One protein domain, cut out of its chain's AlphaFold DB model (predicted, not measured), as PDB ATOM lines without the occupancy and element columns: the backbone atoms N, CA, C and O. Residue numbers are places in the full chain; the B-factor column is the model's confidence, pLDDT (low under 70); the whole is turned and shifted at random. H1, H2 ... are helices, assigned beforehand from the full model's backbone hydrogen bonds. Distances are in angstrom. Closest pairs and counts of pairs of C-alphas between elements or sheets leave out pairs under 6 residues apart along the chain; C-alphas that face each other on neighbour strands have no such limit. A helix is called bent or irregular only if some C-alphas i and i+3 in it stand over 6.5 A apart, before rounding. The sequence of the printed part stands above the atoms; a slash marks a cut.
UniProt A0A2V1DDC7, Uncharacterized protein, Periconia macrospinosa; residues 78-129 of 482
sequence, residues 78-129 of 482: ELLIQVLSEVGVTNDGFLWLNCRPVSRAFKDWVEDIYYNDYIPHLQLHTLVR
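What this domain is: This is residues 78 to 129 of the 482 residues of an uncharacterized protein of Periconia macrospinosa (UniProt A0A2V1DDC7). One long bent helix, H3, makes the length of this domain; the short helix H2 is folded back beside its first arm, H3a, as a helical hairpin, and H1 lies crosswise near the later part of that arm. The second arm, H3b, runs on away from the other helices, and its residues 123 to 129 stick out free. The printed part has 52 residues with three named helices, H1, H2 and H3 along the chain, and no named strand; the class is all helix. It is compact, with a radius of gyration of the C-alphas of 11.2 A, and its C-alphas span 36 by 17 by 16 A.

Where its parts are: Begin with H3, residues 104 to 129, which by its hydrogen bonds was assigned as one helix but is bent: the C-alphas of Asn 116 and Ile 119 are 6.7 A apart. Find C-alpha 104 at (2.850, -8.801, 347.774); from there H3a, residues 104 to 116, runs 18.0 A. Residues 117 and 118 belong to neither arm. H3b, residues 119 to 129, runs 15.5 A and ends with C-alpha 129 at (-8.251, -9.436, 314.133). Look next at H2, residues 92 to 99, which is 10.6 A long. H1, residues 78 to 86, begins with C-alpha 78 at (-12.233, -3.908, 333.891) and is 12.3 A long.

How they stand to each other: Start at the bend, where H3a and H3b stand at a shallow tilt of 33 degrees, only just short of steep. H2 and H3a form a helical hairpin and touch; their closest C-alphas, those of Cys 99 and Lys 107, are 4.9 A apart. H3a touches H2 with residues 106 to 111 alone. The two run opposite ways at a steep tilt of 37 degrees, only just past shallow. Now look at Ile 81 and Tyr 114, where H1 and H3a are close but not clearly touching: these closest C-alphas are 7.5 A apart. The lines of H1 and H3a are about perpendicular, at 83 degrees. H1 and H2 are apart, and H3b is apart from both H1 and H2. In H1, H2, H3a and H3b every backbone O i to N i+4 pair is within hydrogen-bond range.

The domain as a whole: The two C-alphas farthest apart are those of Ser 103 and Arg 129, at 36.0 A. Read from residue 78 to 129 and you will find no cut; the links from H1 to H2 and from H2 to H3 are both tight. In the B-factor column the mean pLDDT of the printed part is 78.9, and residues 90 to 91 and 123 to 129 are under 70.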
ATOM      1  N   GLU A  78     -12.120  -4.500 335.222       77.44
ATOM      2  CA  GLU A  78     -12.233  -3.908 333.891       77.44
ATOM      3  C   GLU A  78     -11.307  -2.701 333.709       77.44
ATOM      4  O   GLU A  78     -10.660  -2.564 332.672       77.44
ATOM      5  N   LEU A  79     -11.196  -1.844 334.729       79.56
ATOM      6  CA  LEU A  79     -10.286  -0.699 334.689       79.56
ATOM      7  C   LEU A  79      -8.829  -1.153 334.750       79.56
ATOM      8  O   LEU A  79      -7.970  -0.532 334.132       79.56
ATOM      9  N   LEU A  80      -8.540  -2.239 335.474       79.94
ATOM     10  CA  LEU A  80      -7.178  -2.760 335.563       79.94
ATOM     11  C   LEU A  80      -6.753  -3.345 334.223       79.94
ATOM     12  O   LEU A  80      -5.670  -3.035 333.742       79.94
ATOM     13  N   ILE A  81      -7.633  -4.118 333.588       77.50
ATOM     14  CA  ILE A  81      -7.447  -4.646 332.233       77.50
ATOM     15  C   ILE A  81      -7.230  -3.495 331.247       77.50
ATOM     16  O   ILE A  81      -6.321  -3.574 330.421       77.50
ATOM     17  N   GLN A  82      -8.000  -2.407 331.355       78.12
ATOM     18  CA  GLN A  82      -7.811  -1.241 330.495       78.12
ATOM     19  C   GLN A  82      -6.426  -0.612 330.698       78.12
ATOM     20  O   GLN A  82      -5.698  -0.425 329.724       78.12
ATOM     21  N   VAL A  83      -6.011  -0.365 331.942       79.31
ATOM     22  CA  VAL A  83      -4.680   0.188 332.247       79.31
ATOM     23  C   VAL A  83      -3.564  -0.739 331.755       79.31
ATOM     24  O   VAL A  83      -2.621  -0.280 331.119       79.31
ATOM     25  N   LEU A  84      -3.682  -2.050 331.982       79.38
ATOM     26  CA  LEU A  84      -2.718  -3.043 331.499       79.38
ATOM     27  C   LEU A  84      -2.653  -3.071 329.962       79.38
ATOM     28  O   LEU A  84      -1.567  -3.228 329.400       79.38
ATOM     29  N   SER A  85      -3.783  -2.847 329.283       77.94
ATOM     30  CA  SER A  85      -3.842  -2.730 327.822       77.94
ATOM     31  C   SER A  85      -3.198  -1.456 327.286       77.94
ATOM     32  O   SER A  85      -2.458  -1.523 326.308       77.94
ATOM     33  N   GLU A  86      -3.424  -0.315 327.937       79.62
ATOM     34  CA  GLU A  86      -2.878   0.982 327.525       79.62
ATOM     35  C   GLU A  86      -1.368   1.061 327.758       79.62
ATOM     36  O   GLU A  86      -0.642   1.614 326.936       79.62
ATOM     37  N   VAL A  87      -0.879   0.448 328.838       76.31
ATOM     38  CA  VAL A  87       0.560   0.340 329.125       76.31
ATOM     39  C   VAL A  87       1.244  -0.672 328.191       76.31
ATOM     40  O   VAL A  87       2.471  -0.723 328.119       76.31
ATOM     41  N   GLY A  88       0.474  -1.460 327.431       74.75
ATOM     42  CA  GLY A  88       1.009  -2.472 326.525       74.75
ATOM     43  C   GLY A  88       1.750  -3.572 327.279       74.75
ATOM     44  O   GLY A  88       2.789  -4.053 326.814       74.75
ATOM     45  N   VAL A  89       1.248  -3.943 328.464       72.56
ATOM     46  CA  VAL A  89       1.872  -4.964 329.309       72.56
ATOM     47  C   VAL A  89       1.770  -6.308 328.603       72.56
ATOM     48  O   VAL A  89       0.769  -7.010 328.667       72.56
ATOM     49  N   THR A  90       2.840  -6.643 327.900       66.75
ATOM     50  CA  THR A  90       3.047  -7.934 327.235       66.75
ATOM     51  C   THR A  90       4.038  -8.804 327.999       66.75
ATOM     52  O   THR A  90       4.279  -9.947 327.624       66.75
ATOM     53  N   ASN A  91       4.644  -8.260 329.058       68.69
ATOM     54  CA  ASN A  91       5.779  -8.857 329.739       68.69
ATOM     55  C   ASN A  91       5.510  -8.974 331.242       68.69
ATOM     56  O   ASN A  91       5.284  -7.969 331.918       68.69
ATOM     57  N   ASP A  92       5.634 -10.197 331.760       70.00
ATOM     58  CA  ASP A  92       5.572 -10.542 333.186       70.00
ATOM     59  C   ASP A  92       6.527  -9.685 334.042       70.00
ATOM     60  O   ASP A  92       6.277  -9.427 335.223       70.00
ATOM     61  N   GLY A  93       7.601  -9.166 333.435       77.25
ATOM     62  CA  GLY A  93       8.528  -8.227 334.061       77.25
ATOM     63  C   GLY A  93       7.862  -6.943 334.566       77.25
ATOM     64  O   GLY A  93       8.284  -6.416 335.593       77.25
ATOM     65  N   PHE A  94       6.796  -6.457 333.922       78.56
ATOM     66  CA  PHE A  94       6.079  -5.263 334.381       78.56
ATOM     67  C   PHE A  94       5.405  -5.491 335.738       78.56
ATOM     68  O   PHE A  94       5.560  -4.668 336.641       78.56
ATOM     69  N   LEU A  95       4.706  -6.623 335.892       75.88
ATOM     70  CA  LEU A  95       4.049  -7.012 337.144       75.88
ATOM     71  C   LEU A  95       5.077  -7.133 338.268       75.88
ATOM     72  O   LEU A  95       4.885  -6.656 339.389       75.88
ATOM     73  N   TRP A  96       6.220  -7.722 337.937       72.94
ATOM     74  CA  TRP A  96       7.301  -7.941 338.879       72.94
ATOM     75  C   TRP A  96       8.011  -6.662 339.321       72.94
ATOM     76  O   TRP A  96       8.306  -6.516 340.509       72.94
ATOM     77  N   LEU A  97       8.280  -5.744 338.395       80.62
ATOM     78  CA  LEU A  97       9.020  -4.515 338.676       80.62
ATOM     79  C   LEU A  97       8.139  -3.431 339.302       80.62
ATOM     80  O   LEU A  97       8.618  -2.701 340.165       80.62
ATOM     81  N   ASN A  98       6.858  -3.353 338.928       83.94
ATOM     82  CA  ASN A  98       5.988  -2.241 339.325       83.94
ATOM     83  C   ASN A  98       4.972  -2.612 340.411       83.94
ATOM     84  O   ASN A  98       4.688  -1.791 341.280       83.94
ATOM     85  N   CYS A  99       4.436  -3.838 340.423       84.06
ATOM     86  CA  CYS A  99       3.405  -4.216 341.399       84.06
ATOM     87  C   CYS A  99       4.004  -4.752 342.707       84.06
ATOM     88  O   CYS A  99       3.436  -4.537 343.779       84.06
ATOM     89  N   ARG A 100       5.175  -5.406 342.654       83.56
ATOM     90  CA  ARG A 100       5.849  -5.947 343.850       83.56
ATOM     91  C   ARG A 100       6.247  -4.882 344.883       83.56
ATOM     92  O   ARG A 100       6.051  -5.163 346.067       83.56
ATOM     93  N   PRO A 101       6.781  -3.701 344.503       91.25
ATOM     94  CA  PRO A 101       7.123  -2.658 345.472       91.25
ATOM     95  C   PRO A 101       5.912  -2.107 346.236       91.25
ATOM     96  O   PRO A 101       6.074  -1.650 347.362       91.25
ATOM     97  N   VAL A 102       4.705  -2.174 345.655       88.50
ATOM     98  CA  VAL A 102       3.469  -1.698 346.296       88.50
ATOM     99  C   VAL A 102       3.070  -2.624 347.444       88.50
ATOM    100  O   VAL A 102       2.920  -2.181 348.580       88.50
ATOM    101  N   SER A 103       2.883  -3.917 347.160       91.44
ATOM    102  CA  SER A 103       2.769  -4.983 348.162       91.44
ATOM    103  C   SER A 103       2.723  -6.357 347.488       91.44
ATOM    104  O   SER A 103       2.368  -6.483 346.316       91.44
ATOM    105  N   ARG A 104       3.005  -7.419 348.254       87.44
ATOM    106  CA  ARG A 104       2.850  -8.801 347.774       87.44
ATOM    107  C   ARG A 104       1.394  -9.141 347.436       87.44
ATOM    108  O   ARG A 104       1.148  -9.696 346.380       87.44
ATOM    109  N   ALA A 105       0.444  -8.741 348.284       86.81
ATOM    110  CA  ALA A 105      -0.979  -8.988 348.046       86.81
ATOM    111  C   ALA A 105      -1.491  -8.275 346.783       86.81
ATOM    112  O   ALA A 105      -2.274  -8.843 346.032       86.81
ATOM    113  N   PHE A 106      -1.017  -7.049 346.523       86.06
ATOM    114  CA  PHE A 106      -1.340  -6.328 345.293       86.06
ATOM    115  C   PHE A 106      -0.752  -7.021 344.064       86.06
ATOM    116  O   PHE A 106      -1.468  -7.216 343.092       86.06
ATOM    117  N   LYS A 107       0.516  -7.448 344.116       90.62
ATOM    118  CA  LYS A 107       1.134  -8.235 343.040       90.62
ATOM    119  C   LYS A 107       0.325  -9.498 342.734       90.62
ATOM    120  O   LYS A 107      -0.030  -9.700 341.582       90.62
ATOM    121  N   ASP A 108       0.017 -10.296 343.755       91.00
ATOM    122  CA  ASP A 108      -0.709 -11.559 343.593       91.00
ATOM    123  C   ASP A 108      -2.118 -11.318 343.011       91.00
ATOM    124  O   ASP A 108      -2.578 -12.076 342.165       91.00
ATOM    125  N   TRP A 109      -2.784 -10.229 343.411       89.75
ATOM    126  CA  TRP A 109      -4.086  -9.825 342.870       89.75
ATOM    127  C   TRP A 109      -4.018  -9.359 341.405       89.75
ATOM    128  O   TRP A 109      -4.862  -9.749 340.601       89.75
ATOM    129  N   VAL A 110      -3.012  -8.561 341.031       88.56
ATOM    130  CA  VAL A 110      -2.819  -8.141 339.631       88.56
ATOM    131  C   VAL A 110      -2.414  -9.333 338.759       88.56
ATOM    132  O   VAL A 110      -2.884  -9.428 337.631       88.56
ATOM    133  N   GLU A 111      -1.589 -10.255 339.264       89.75
ATOM    134  CA  GLU A 111      -1.248 -11.503 338.567       89.75
ATOM    135  C   GLU A 111      -2.495 -12.358 338.319       89.75
ATOM    136  O   GLU A 111      -2.684 -12.835 337.203       89.75
ATOM    137  N   ASP A 112      -3.372 -12.497 339.313       90.75
ATOM    138  CA  ASP A 112      -4.625 -13.245 339.176       90.75
ATOM    139  C   ASP A 112      -5.508 -12.669 338.055       90.75
ATOM    140  O   ASP A 112      -5.922 -13.402 337.157       90.75
ATOM    141  N   ILE A 113      -5.706 -11.345 338.027       89.38
ATOM    142  CA  ILE A 113      -6.472 -10.671 336.962       89.38
ATOM    143  C   ILE A 113      -5.747 -10.765 335.611       89.38
ATOM    144  O   ILE A 113      -6.373 -10.969 334.570       89.38
ATOM    145  N   TYR A 114      -4.420 -10.635 335.593       87.00
ATOM    146  CA  TYR A 114      -3.646 -10.692 334.356       87.00
ATOM    147  C   TYR A 114      -3.736 -12.074 333.691       87.00
ATOM    148  O   TYR A 114      -4.038 -12.170 332.499       87.00
ATOM    149  N   TYR A 115      -3.528 -13.151 334.450       87.06
ATOM    150  CA  TYR A 115      -3.554 -14.510 333.906       87.06
ATOM    151  C   TYR A 115      -4.973 -15.017 333.631       87.06
ATOM    152  O   TYR A 115      -5.179 -15.677 332.611       87.06
ATOM    153  N   ASN A 116      -5.942 -14.714 334.499       89.38
ATOM    154  CA  ASN A 116      -7.290 -15.274 334.376       89.38
ATOM    155  C   ASN A 116      -8.216 -14.436 333.493       89.38
ATOM    156  O   ASN A 116      -9.033 -15.014 332.774       89.38
ATOM    157  N   ASP A 117      -8.076 -13.109 333.498       86.62
ATOM    158  CA  ASP A 117      -8.976 -12.227 332.754       86.62
ATOM    159  C   ASP A 117      -8.282 -11.624 331.524       86.62
ATOM    160  O   ASP A 117      -8.789 -11.725 330.404       86.62
ATOM    161  N   TYR A 118      -7.096 -11.031 331.691       81.25
ATOM    162  CA  TYR A 118      -6.455 -10.244 330.631       81.25
ATOM    163  C   TYR A 118      -5.888 -11.090 329.479       81.25
ATOM    164  O   TYR A 118      -6.198 -10.816 328.316       81.25
ATOM    165  N   ILE A 119      -5.085 -12.125 329.759       80.75
ATOM    166  CA  ILE A 119      -4.474 -12.967 328.711       80.75
ATOM    167  C   ILE A 119      -5.536 -13.636 327.822       80.75
ATOM    168  O   ILE A 119      -5.414 -13.537 326.595       80.75
ATOM    169  N   PRO A 120      -6.595 -14.270 328.366       82.44
ATOM    170  CA  PRO A 120      -7.660 -14.826 327.534       82.44
ATOM    171  C   PRO A 120      -8.355 -13.759 326.679       82.44
ATOM    172  O   PRO A 120      -8.636 -14.001 325.502       82.44
ATOM    173  N   HIS A 121      -8.574 -12.557 327.224       75.12
ATOM    174  CA  HIS A 121      -9.124 -11.434 326.462       75.12
ATOM    175  C   HIS A 121      -8.204 -10.991 325.313       75.12
ATOM    176  O   HIS A 121      -8.686 -10.750 324.201       75.12
ATOM    177  N   LEU A 122      -6.889 -10.944 325.538       74.06
ATOM    178  CA  LEU A 122      -5.897 -10.598 324.518       74.06
ATOM    179  C   LEU A 122      -5.844 -11.648 323.392       74.06
ATOM    180  O   LEU A 122      -5.801 -11.298 322.208       74.06
ATOM    181  N   GLN A 123      -5.887 -12.935 323.747       69.94
ATOM    182  CA  GLN A 123      -5.888 -14.045 322.787       69.94
ATOM    183  C   GLN A 123      -7.133 -14.016 321.894       69.94
ATOM    184  O   GLN A 123      -7.019 -14.134 320.673       69.94
ATOM    185  N   LEU A 124      -8.312 -13.779 322.479       63.72
ATOM    186  CA  LEU A 124      -9.558 -13.639 321.723       63.72
ATOM    187  C   LEU A 124      -9.506 -12.451 320.757       63.72
ATOM    188  O   LEU A 124      -9.873 -12.588 319.591       63.72
ATOM    189  N   HIS A 125      -9.013 -11.300 321.211       58.28
ATOM    190  CA  HIS A 125      -8.934 -10.105 320.373       58.28
ATOM    191  C   HIS A 125      -7.938 -10.264 319.211       58.28
ATOM    192  O   HIS A 125      -8.186  -9.782 318.105       58.28
ATOM    193  N   THR A 126      -6.843 -10.995 319.432       58.75
ATOM    194  CA  THR A 126      -5.856 -11.308 318.387       58.75
ATOM    195  C   THR A 126      -6.452 -12.231 317.321       58.75
ATOM    196  O   THR A 126      -6.328 -11.945 316.133       58.75
ATOM    197  N   LEU A 127      -7.170 -13.285 317.724       58.81
ATOM    198  CA  LEU A 127      -7.822 -14.217 316.792       58.81
ATOM    199  C   LEU A 127      -8.910 -13.540 315.947       58.81
ATOM    200  O   LEU A 127      -9.002 -13.796 314.749       58.81
ATOM    201  N   VAL A 128      -9.696 -12.638 316.544       64.50
ATOM    202  CA  VAL A 128     -10.721 -11.868 315.815       64.50
ATOM    203  C   VAL A 128     -10.089 -10.938 314.781       64.50
ATOM    204  O   VAL A 128     -10.604 -10.829 313.673       64.50
ATOM    205  N   ARG A 129      -8.957 -10.296 315.097       48.19
ATOM    206  CA  ARG A 129      -8.251  -9.436 314.133       48.19
ATOM    207  C   ARG A 129      -7.673 -10.219 312.960       48.19
ATOM    208  O   ARG A 129      -7.762  -9.743 311.839       48.19
TER     209      ARG A 129